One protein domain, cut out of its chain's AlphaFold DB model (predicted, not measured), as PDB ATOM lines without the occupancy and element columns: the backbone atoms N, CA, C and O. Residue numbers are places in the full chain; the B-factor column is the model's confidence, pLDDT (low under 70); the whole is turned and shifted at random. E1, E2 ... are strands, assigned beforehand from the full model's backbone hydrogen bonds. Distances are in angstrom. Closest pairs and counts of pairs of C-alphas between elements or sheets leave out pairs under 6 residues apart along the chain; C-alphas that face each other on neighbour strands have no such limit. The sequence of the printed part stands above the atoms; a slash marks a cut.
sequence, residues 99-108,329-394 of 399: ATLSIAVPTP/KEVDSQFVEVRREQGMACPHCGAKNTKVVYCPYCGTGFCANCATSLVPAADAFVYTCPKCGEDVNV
ATOM      1  N   ALA A  99       6.501 -25.214  17.660       62.22
ATOM      2  CA  ALA A  99       7.278 -24.946  16.448       62.22
ATOM      3  C   ALA A  99       8.687 -24.381  16.728       62.22
ATOM      4  O   ALA A  99       9.469 -24.176  15.799       62.22
ATOM      5  N   THR A 100       9.029 -24.141  17.994       63.06
ATOM      6  CA  THR A 100      10.347 -23.718  18.465       63.06
ATOM      7  C   THR A 100      11.161 -24.905  18.990       63.06
ATOM      8  O   THR A 100      10.639 -25.926  19.459       63.06
ATOM      9  N   LEU A 101      12.481 -24.807  18.861       70.25
ATOM     10  CA  LEU A 101      13.442 -25.729  19.450       70.25
ATOM     11  C   LEU A 101      14.507 -24.889  20.151       70.25
ATOM     12  O   LEU A 101      15.249 -24.145  19.515       70.25
ATOM     13  N   SER A 102      14.569 -25.001  21.477       69.19
ATOM     14  CA  SER A 102      15.597 -24.343  22.280       69.19
ATOM     15  C   SER A 102      16.947 -25.024  22.033       69.19
ATOM     16  O   SER A 102      17.149 -26.173  22.449       69.19
ATOM     17  N   ILE A 103      17.859 -24.327  21.361       77.62
ATOM     18  CA  ILE A 103      19.230 -24.769  21.106       77.62
ATOM     19  C   ILE A 103      20.143 -24.063  22.103       77.62
ATOM     20  O   ILE A 103      20.195 -22.837  22.114       77.62
ATOM     21  N   ALA A 104      20.887 -24.807  22.925       75.06
ATOM     22  CA  ALA A 104      21.946 -24.184  23.718       75.06
ATOM     23  C   ALA A 104      23.124 -23.871  22.792       75.06
ATOM     24  O   ALA A 104      23.853 -24.778  22.372       75.06
ATOM     25  N   VAL A 105      23.276 -22.591  22.457       75.44
ATOM     26  CA  VAL A 105      24.405 -22.071  21.688       75.44
ATOM     27  C   VAL A 105      25.412 -21.507  22.697       75.44
ATOM     28  O   VAL A 105      25.031 -20.705  23.556       75.44
ATOM     29  N   PRO A 106      26.695 -21.909  22.655       68.88
ATOM     30  CA  PRO A 106      27.709 -21.277  23.491       68.88
ATOM     31  C   PRO A 106      27.803 -19.793  23.130       68.88
ATOM     32  O   PRO A 106      27.907 -19.449  21.949       68.88
ATOM     33  N   THR A 107      27.739 -18.906  24.127       66.75
ATOM     34  CA  THR A 107      27.717 -17.463  23.851       66.75
ATOM     35  C   THR A 107      28.999 -17.026  23.119       66.75
ATOM     36  O   THR A 107      30.089 -17.555  23.376       66.75
ATOM     37  N   PRO A 108      28.920 -16.055  22.186       55.69
ATOM     38  CA  PRO A 108      30.014 -15.738  21.263       55.69
ATOM     39  C   PRO A 108      31.245 -15.064  21.899       55.69
ATOM     40  O   PRO A 108      32.140 -14.627  21.175       55.69
ATOM     41  N   LYS A 329      36.737 -20.456  34.137       55.12
ATOM     42  CA  LYS A 329      35.816 -19.421  33.629       55.12
ATOM     43  C   LYS A 329      34.596 -20.026  32.957       55.12
ATOM     44  O   LYS A 329      34.691 -20.502  31.823       55.12
ATOM     45  N   GLU A 330      33.501 -20.022  33.708       58.50
ATOM     46  CA  GLU A 330      32.327 -20.812  33.389       58.50
ATOM     47  C   GLU A 330      31.781 -20.373  32.030       58.50
ATOM     48  O   GLU A 330      31.527 -19.191  31.785       58.50
ATOM     49  N   VAL A 331      31.712 -21.321  31.094       63.31
ATOM     50  CA  VAL A 331      31.338 -21.027  29.711       63.31
ATOM     51  C   VAL A 331      29.826 -20.968  29.629       63.31
ATOM     52  O   VAL A 331      29.172 -21.952  29.290       63.31
ATOM     53  N   ASP A 332      29.287 -19.793  29.939       68.56
ATOM     54  CA  ASP A 332      27.862 -19.507  29.850       68.56
ATOM     55  C   ASP A 332      27.334 -19.799  28.441       68.56
ATOM     56  O   ASP A 332      27.570 -19.058  27.478       68.56
ATOM     57  N   SER A 333      26.595 -20.898  28.324       75.12
ATOM     58  CA  SER A 333      25.797 -21.219  27.147       75.12
ATOM     59  C   SER A 333      24.341 -20.824  27.396       75.12
ATOM     60  O   SER A 333      23.763 -21.130  28.441       75.12
ATOM     61  N   GLN A 334      23.764 -20.094  26.440       75.25
ATOM     62  CA  GLN A 334      22.380 -19.627  26.495       75.25
ATOM     63  C   GLN A 334      21.526 -20.456  25.536       75.25
ATOM     64  O   GLN A 334      21.953 -20.792  24.427       75.25
ATOM     65  N   PHE A 335      20.301 -20.773  25.952       76.12
ATOM     66  CA  PHE A 335      19.304 -21.327  25.046       76.12
ATOM     67  C   PHE A 335      18.788 -20.220  24.123       76.12
ATOM     68  O   PHE A 335      18.132 -19.285  24.570       76.12
ATOM     69  N   VAL A 336      19.071 -20.352  22.830       78.94
ATOM     70  CA  VAL A 336      18.457 -19.567  21.761       78.94
ATOM     71  C   VAL A 336      17.314 -20.400  21.192       78.94
ATOM     72  O   VAL A 336      17.519 -21.542  20.771       78.94
ATOM     73  N   GLU A 337      16.100 -19.859  21.179       75.75
ATOM     74  CA  GLU A 337      14.995 -20.503  20.474       75.75
ATOM     75  C   GLU A 337      15.153 -20.308  18.968       75.75
ATOM     76  O   GLU A 337      15.081 -19.193  18.454       75.75
ATOM     77  N   VAL A 338      15.356 -21.411  18.251       77.19
ATOM     78  CA  VAL A 338      15.384 -21.424  16.789       77.19
ATOM     79  C   VAL A 338      14.093 -22.080  16.308       77.19
ATOM     80  O   VAL A 338      13.646 -23.090  16.865       77.19
ATOM     81  N   ARG A 339      13.450 -21.505  15.285       71.50
ATOM     82  CA  ARG A 339      12.281 -22.132  14.654       71.50
ATOM     83  C   ARG A 339      12.672 -23.498  14.092       71.50
ATOM     84  O   ARG A 339      13.756 -23.664  13.539       71.50
ATOM     85  N   ARG A 340      11.774 -24.480  14.198       67.31
ATOM     86  CA  ARG A 340      11.931 -25.825  13.618       67.31
ATOM     87  C   ARG A 340      11.709 -25.820  12.109       67.31
ATOM     88  O   ARG A 340      10.899 -26.583  11.584       67.31
ATOM     89  N   GLU A 341      12.443 -24.974  11.408       59.38
ATOM     90  CA  GLU A 341      12.492 -24.985   9.955       59.38
ATOM     91  C   GLU A 341      13.318 -26.214   9.539       59.38
ATOM     92  O   GLU A 341      14.542 -26.221   9.556       59.38
ATOM     93  N   GLN A 342      12.582 -27.310   9.325       52.78
ATOM     94  CA  GLN A 342      12.986 -28.594   8.741       52.78
ATOM     95  C   GLN A 342      14.337 -29.186   9.204       52.78
ATOM     96  O   GLN A 342      15.384 -28.987   8.600       52.78
ATOM     97  N   GLY A 343      14.281 -30.102  10.180       57.31
ATOM     98  CA  GLY A 343      15.263 -31.198  10.243       57.31
ATOM     99  C   GLY A 343      16.372 -31.126  11.296       57.31
ATOM    100  O   GLY A 343      17.273 -31.959  11.242       57.31
ATOM    101  N   MET A 344      16.285 -30.235  12.293       69.88
ATOM    102  CA  MET A 344      17.154 -30.224  13.491       69.88
ATOM    103  C   MET A 344      16.953 -31.472  14.383       69.88
ATOM    104  O   MET A 344      16.427 -31.412  15.494       69.88
ATOM    105  N   ALA A 345      17.361 -32.638  13.885       87.44
ATOM    106  CA  ALA A 345      17.510 -33.856  14.664       87.44
ATOM    107  C   ALA A 345      18.820 -33.813  15.466       87.44
ATOM    108  O   ALA A 345      19.811 -33.243  15.013       87.44
ATOM    109  N   CYS A 346      18.866 -34.472  16.627       90.75
ATOM    110  CA  CYS A 346      20.124 -34.660  17.353       90.75
ATOM    111  C   CYS A 346      21.154 -35.352  16.433       90.75
ATOM    112  O   CYS A 346      20.932 -36.511  16.068       90.75
ATOM    113  N   PRO A 347      22.295 -34.723  16.088       91.19
ATOM    114  CA  PRO A 347      23.206 -35.267  15.077       91.19
ATOM    115  C   PRO A 347      23.967 -36.514  15.559       91.19
ATOM    116  O   PRO A 347      24.653 -37.160  14.776       91.19
ATOM    117  N   HIS A 348      23.828 -36.883  16.839       92.69
ATOM    118  CA  HIS A 348      24.384 -38.110  17.407       92.69
ATOM    119  C   HIS A 348      23.420 -39.318  17.337       92.69
ATOM    120  O   HIS A 348      23.877 -40.461  17.364       92.69
ATOM    121  N   CYS A 349      22.097 -39.113  17.281       92.75
ATOM    122  CA  CYS A 349      21.119 -40.218  17.349       92.75
ATOM    123  C   CYS A 349      19.890 -40.096  16.434       92.75
ATOM    124  O   CYS A 349      19.055 -40.995  16.430       92.75
ATOM    125  N   GLY A 350      19.740 -39.003  15.684       91.00
ATOM    126  CA  GLY A 350      18.609 -38.781  14.779       91.00
ATOM    127  C   GLY A 350      17.276 -38.436  15.458       91.00
ATOM    128  O   GLY A 350      16.267 -38.287  14.770       91.00
ATOM    129  N   ALA A 351      17.231 -38.279  16.787       87.31
ATOM    130  CA  ALA A 351      16.002 -37.924  17.500       87.31
ATOM    131  C   ALA A 351      15.522 -36.503  17.133       87.31
ATOM    132  O   ALA A 351      16.243 -35.529  17.344       87.31
ATOM    133  N   LYS A 352      14.293 -36.386  16.610       79.75
ATOM    134  CA  LYS A 352      13.720 -35.145  16.038       79.75
ATOM    135  C   LYS A 352      13.009 -34.211  17.040       79.75
ATOM    136  O   LYS A 352      12.482 -33.182  16.639       79.75
ATOM    137  N   ASN A 353      12.956 -34.574  18.326       65.69
ATOM    138  CA  ASN A 353      12.123 -33.912  19.349       65.69
ATOM    139  C   ASN A 353      12.869 -33.611  20.665       65.69
ATOM    140  O   ASN A 353      12.265 -33.559  21.733       65.69
ATOM    141  N   THR A 354      14.187 -33.437  20.618       72.94
ATOM    142  CA  THR A 354      15.009 -33.221  21.819       72.94
ATOM    143  C   THR A 354      15.699 -31.867  21.790       72.94
ATOM    144  O   THR A 354      16.264 -31.517  20.756       72.94
ATOM    145  N   LYS A 355      15.752 -31.164  22.932       85.88
ATOM    146  CA  LYS A 355      16.655 -30.016  23.121       85.88
ATOM    147  C   LYS A 355      18.086 -30.442  22.763       85.88
ATOM    148  O   LYS A 355      18.548 -31.481  23.246       85.88
ATOM    149  N   VAL A 356      18.753 -29.677  21.899       91.56
ATOM    150  CA  VAL A 356      20.124 -29.952  21.444       91.56
ATOM    151  C   VAL A 356      21.071 -28.959  22.114       91.56
ATOM    152  O   VAL A 356      20.867 -27.749  22.046       91.56
ATOM    153  N   VAL A 357      22.108 -29.491  22.756       92.56
ATOM    154  CA  VAL A 357      23.204 -28.739  23.372       92.56
ATOM    155  C   VAL A 357      24.422 -28.846  22.465       92.56
ATOM    156  O   VAL A 357      24.823 -29.953  22.106       92.56
ATOM    157  N   TYR A 358      25.013 -27.716  22.074       93.94
ATOM    158  CA  TYR A 358      26.242 -27.697  21.278       93.94
ATOM    159  C   TYR A 358      27.468 -27.591  22.180       93.94
ATOM    160  O   TYR A 358      27.602 -26.654  22.961       93.94
ATOM    161  N   CYS A 359      28.396 -28.544  22.054       93.25
ATOM    162  CA  CYS A 359      29.640 -28.499  22.817       93.25
ATOM    163  C   CYS A 359      30.558 -27.360  22.324       93.25
ATOM    164  O   CYS A 359      30.962 -27.397  21.155       93.25
ATOM    165  N   PRO A 360      30.978 -26.406  23.183       91.50
ATOM    166  CA  PRO A 360      31.875 -25.316  22.790       91.50
ATOM    167  C   PRO A 360      33.267 -25.803  22.351       91.50
ATOM    168  O   PRO A 360      33.926 -25.146  21.549       91.50
ATOM    169  N   TYR A 361      33.721 -26.963  22.837       91.81
ATOM    170  CA  TYR A 361      35.075 -27.471  22.584       91.81
ATOM    171  C   TYR A 361      35.231 -28.213  21.247       91.81
ATOM    172  O   TYR A 361      36.321 -28.221  20.663       91.81
ATOM    173  N   CYS A 362      34.164 -28.859  20.760       92.81
ATOM    174  CA  CYS A 362      34.201 -29.691  19.550       92.81
ATOM    175  C   CYS A 362      33.094 -29.404  18.523       92.81
ATOM    176  O   CYS A 362      33.059 -30.070  17.486       92.81
ATOM    177  N   GLY A 363      32.194 -28.452  18.794       91.69
ATOM    178  CA  GLY A 363      31.166 -27.966  17.867       91.69
ATOM    179  C   GLY A 363      30.022 -28.937  17.562       91.69
ATOM    180  O   GLY A 363      29.102 -28.580  16.835       91.69
ATOM    181  N   THR A 364      30.038 -30.165  18.087       94.06
ATOM    182  CA  THR A 364      28.950 -31.123  17.851       94.06
ATOM    183  C   THR A 364      27.801 -30.927  18.824       94.06
ATOM    184  O   THR A 364      28.005 -30.947  20.040       94.06
ATOM    185  N   GLY A 365      26.596 -30.817  18.264       92.75
ATOM    186  CA  GLY A 365      25.341 -30.928  18.994       92.75
ATOM    187  C   GLY A 365      25.117 -32.339  19.543       92.75
ATOM    188  O   GLY A 365      25.529 -33.330  18.940       92.75
ATOM    189  N   PHE A 366      24.445 -32.442  20.681       94.81
ATOM    190  CA  PHE A 366      23.943 -33.694  21.244       94.81
ATOM    191  C   PHE A 366      22.708 -33.408  22.109       94.81
ATOM    192  O   PHE A 366      22.486 -32.276  22.528       94.81
ATOM    193  N   CYS A 367      21.865 -34.408  22.351       94.31
ATOM    194  CA  CYS A 367      20.709 -34.271  23.239       94.31
ATOM    195  C   CYS A 367      20.990 -34.858  24.625       94.31
ATOM    196  O   CYS A 367      21.956 -35.598  24.800       94.31
ATOM    197  N   ALA A 368      20.109 -34.590  25.595       93.25
ATOM    198  CA  ALA A 368      20.236 -35.107  26.962       93.25
ATOM    199  C   ALA A 368      20.425 -36.640  27.025       93.25
ATOM    200  O   ALA A 368      21.252 -37.119  27.787       93.25
ATOM    201  N   ASN A 369      19.746 -37.402  26.156       94.12
ATOM    202  CA  ASN A 369      19.877 -38.868  26.082       94.12
ATOM    203  C   ASN A 369      21.198 -39.348  25.445       94.12
ATOM    204  O   ASN A 369      21.485 -40.543  25.462       94.12
ATOM    205  N   CYS A 370      21.963 -38.449  24.822       94.38
ATOM    206  CA  CYS A 370      23.282 -38.727  24.251       94.38
ATOM    207  C   CYS A 370      24.428 -38.159  25.095       94.38
ATOM    208  O   CYS A 370      25.582 -38.426  24.770       94.38
ATOM    209  N   ALA A 371      24.143 -37.381  26.143       95.25
ATOM    210  CA  ALA A 371      25.156 -36.972  27.108       95.25
ATOM    211  C   ALA A 371      25.685 -38.209  27.852       95.25
ATOM    212  O   ALA A 371      24.917 -39.116  28.171       95.25
ATOM    213  N   THR A 372      26.991 -38.264  28.120       95.50
ATOM    214  CA  THR A 372      27.580 -39.387  28.878       95.50
ATOM    215  C   THR A 372      27.169 -39.337  30.350       95.50
ATOM    216  O   THR A 372      26.909 -40.373  30.958       95.50
ATOM    217  N   SER A 373      27.044 -38.121  30.875       95.00
ATOM    218  CA  SER A 373      26.541 -37.803  32.206       95.00
ATOM    219  C   SER A 373      25.694 -36.534  32.128       95.00
ATOM    220  O   SER A 373      25.965 -35.638  31.323       95.00
ATOM    221  N   LEU A 374      24.665 -36.486  32.971       94.06
ATOM    222  CA  LEU A 374      23.814 -35.328  33.219       94.06
ATOM    223  C   LEU A 374      23.816 -35.094  34.729       94.06
ATOM    224  O   LEU A 374      23.240 -35.898  35.462       94.06
ATOM    225  N   VAL A 375      24.451 -34.019  35.191       94.25
ATOM    226  CA  VAL A 375      24.434 -33.644  36.611       94.25
ATOM    227  C   VAL A 375      23.601 -32.370  36.773       94.25
ATOM    228  O   VAL A 375      23.952 -31.338  36.194       94.25
ATOM    229  N   PRO A 376      22.478 -32.408  37.515       92.56
ATOM    230  CA  PRO A 376      21.742 -31.199  37.850       92.56
ATOM    231  C   PRO A 376      22.526 -30.393  38.894       92.56
ATOM    232  O   PRO A 376      22.811 -30.889  39.981       92.56
ATOM    233  N   ALA A 377      22.850 -29.143  38.572       91.19
ATOM    234  CA  ALA A 377      23.315 -28.150  39.537       91.19
ATOM    235  C   ALA A 377      22.131 -27.272  39.994       91.19
ATOM    236  O   ALA A 377      21.012 -27.419  39.488       91.19
ATOM    237  N   ALA A 378      22.365 -26.349  40.934       89.50
ATOM    238  CA  ALA A 378      21.350 -25.400  41.406       89.50
ATOM    239  C   ALA A 378      20.754 -24.583  40.243       89.50
ATOM    240  O   ALA A 378      19.574 -24.745  39.923       89.50
ATOM    241  N   ASP A 379      21.595 -23.845  39.516       91.25
ATOM    242  CA  ASP A 379      21.160 -22.903  38.468       91.25
ATOM    243  C   ASP A 379      21.478 -23.372  37.038       91.25
ATOM    244  O   ASP A 379      21.178 -22.691  36.058       91.25
ATOM    245  N   ALA A 380      22.081 -24.554  36.891       91.94
ATOM    246  CA  ALA A 380      22.543 -25.085  35.611       91.94
ATOM    247  C   ALA A 380      22.330 -26.603  35.491       91.94
ATOM    248  O   ALA A 380      22.033 -27.300  36.463       91.94
ATOM    249  N   PHE A 381      22.508 -27.117  34.279       92.38
ATOM    250  CA  PHE A 381      22.700 -28.536  34.005       92.38
ATOM    251  C   PHE A 381      24.098 -28.739  33.420       92.38
ATOM    252  O   PHE A 381      24.466 -28.072  32.451       92.38
ATOM    253  N   VAL A 382      24.858 -29.666  34.002       94.88
ATOM    254  CA  VAL A 382      26.180 -30.074  33.515       94.88
ATOM    255  C   VAL A 382      25.994 -31.258  32.571       94.88
ATOM    256  O   VAL A 382      25.485 -32.308  32.976       94.88
ATOM    257  N   TYR A 383      26.388 -31.093  31.309       95.31
ATOM    258  CA  TYR A 383      26.298 -32.123  30.276       95.31
ATOM    259  C   TYR A 383      27.689 -32.562  29.810       95.31
ATOM    260  O   TYR A 383      28.400 -31.779  29.181       95.31
ATOM    261  N   THR A 384      28.051 -33.829  30.004       96.31
ATOM    262  CA  THR A 384      29.330 -34.362  29.503       96.31
ATOM    263  C   THR A 384      29.209 -34.750  28.027       96.31
ATOM    264  O   THR A 384      28.405 -35.617  27.659       96.31
ATOM    265  N   CYS A 385      29.999 -34.115  27.157       96.50
ATOM    266  CA  CYS A 385      29.892 -34.294  25.710       96.50
ATOM    267  C   CYS A 385      30.388 -35.685  25.249       96.50
ATOM    268  O   CYS A 385      31.575 -35.983  25.403       96.50
ATOM    269  N   PRO A 386      29.572 -36.500  24.547       96.88
ATOM    270  CA  PRO A 386      29.942 -37.872  24.167       96.88
ATOM    271  C   PRO A 386      31.105 -37.972  23.167       96.88
ATOM    272  O   PRO A 386      31.699 -39.037  23.019       96.88
ATOM    273  N   LYS A 387      31.432 -36.883  22.455       96.19
ATOM    274  CA  LYS A 387      32.497 -36.866  21.437       96.19
ATOM    275  C   LYS A 387      33.875 -36.502  21.995       96.19
ATOM    276  O   LYS A 387      34.877 -36.911  21.415       96.19
ATOM    277  N   CYS A 388      33.937 -35.701  23.059       95.56
ATOM    278  CA  CYS A 388      35.202 -35.172  23.587       95.56
ATOM    279  C   CYS A 388      35.398 -35.345  25.098       95.56
ATOM    280  O   CYS A 388      36.512 -35.136  25.563       95.56
ATOM    281  N   GLY A 389      34.367 -35.742  25.849       95.88
ATOM    282  CA  GLY A 389      34.437 -35.946  27.298       95.88
ATOM    283  C   GLY A 389      34.511 -34.667  28.137       95.88
ATOM    284  O   GLY A 389      34.558 -34.771  29.353       95.88
ATOM    285  N   GLU A 390      34.520 -33.482  27.520       96.06
ATOM    286  CA  GLU A 390      34.489 -32.202  28.240       96.06
ATOM    287  C   GLU A 390      33.049 -31.884  28.688       96.06
ATOM    288  O   GLU A 390      32.081 -32.161  27.962       96.06
ATOM    289  N   ASP A 391      32.924 -31.278  29.867       95.31
ATOM    290  CA  ASP A 391      31.651 -30.876  30.461       95.31
ATOM    291  C   ASP A 391      31.165 -29.521  29.932       95.31
ATOM    292  O   ASP A 391      31.947 -28.617  29.631       95.31
ATOM    293  N   VAL A 392      29.846 -29.386  29.796       94.12
ATOM    294  CA  VAL A 392      29.179 -28.197  29.260       94.12
ATOM    295  C   VAL A 392      28.112 -27.742  30.246       94.12
ATOM    296  O   VAL A 392      27.080 -28.403  30.385       94.12
ATOM    297  N   ASN A 393      28.345 -26.605  30.904       93.00
ATOM    298  CA  ASN A 393      27.355 -25.983  31.779       93.00
ATOM    299  C   ASN A 393      26.363 -25.177  30.943       93.00
ATOM    300  O   ASN A 393      26.731 -24.256  30.207       93.00
ATOM    301  N   VAL A 394      25.089 -25.537  31.061       91.56
ATOM    302  CA  VAL A 394      23.981 -24.820  30.431       91.56
ATOM    303  C   VAL A 394      23.101 -24.256  31.532       91.56
ATOM    304  O   VAL A 394      22.526 -25.014  32.318       91.56
TER     305      VAL A 394
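This is residues 99 to 108 and 329 to 394 of the 399 residues of an uncharacterized protein of Candidatus Micrarchaeota archaeon CG09_land_8_20_14_0_10_55_25 (UniProt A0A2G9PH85). Two small sheets face each other only in part, their strands crossed, as a loose sandwich: a long two-strand ribbon, E1 and E2, with the short hairpin E3 and E4 beside E1, and over part of this twisted sheet a second sheet, E5 to E7. A long loop, residues 340 to 355, leads from E2 to E3. The printed part has 76 residues, with no named helix and seven strands, E1 to E7 in order along the chain; the class is all strand, though under half of the residues, 32, are in named strands. The larger sheet runs E2, E1, E3, E4 and is mixed; the smaller runs E5, E6, E7 and is antiparallel. The whole is compact, with a radius of gyration of the C-alphas of 11.7 A, and elongated, spanning 34 by 22 by 22 A.

Start at E1, residues 100 to 106, an inner strand. Its antiparallel neighbour E2, residues 333 to 339, is an edge strand; look for N 336 and O 103, within hydrogen-bond range at 2.8 A. E3, residues 356 to 358, is parallel to E1 at 19 degrees, with N 104 and O 356 3.1 A apart. E3 forms a hairpin with E4, residues 365 to 367, where N 357 and O 366 are 2.8 A apart. From edge to edge this sheet's strand lines turn by 87 degrees. In the other sheet, E5, residues 374 to 376, E6, residues 380 to 384, and E7, residues 391 to 394, form a meander, each strand the antiparallel neighbour of the one before; check N 382 and O 375 at 2.9 A, then N 383 and O 392 at 2.9 A. The two sheets make a sandwich, two sheets face to face, with best planes 40 degrees apart and strands at 75 degrees. The closest C-alphas of E2 and E7 are those of Ser 333 and Val 394, 5.2 A apart. E3 and E7 are near each other, with 5 pairs of C-alphas within 10 A, while E2 and E5 are apart.

Find C-alpha 100 at (10.347, -23.718, 18.465); from there E1 runs 18.2 A. E2 begins at C-alpha 333 and covers 18.4 A. E3 measures 6.5 A, E4 7.1 A, E5 6.5 A, E6 13.0 A and E7 9.8 A, ending at C-alpha 394, (23.981, -24.820, 30.431).

The C-alphas of Lys 329 and Gln 342 are farthest apart, 35.0 A. Residues 109 to 328 are not printed, and C-alphas 108 and 329 are 14.1 A apart across the cut. E2 to E3 is a long link; E5 to E6 is tight. Mean pLDDT of the printed part is 83.7, with 16 residues under 70, among them 329 to 332 and 340 to 344.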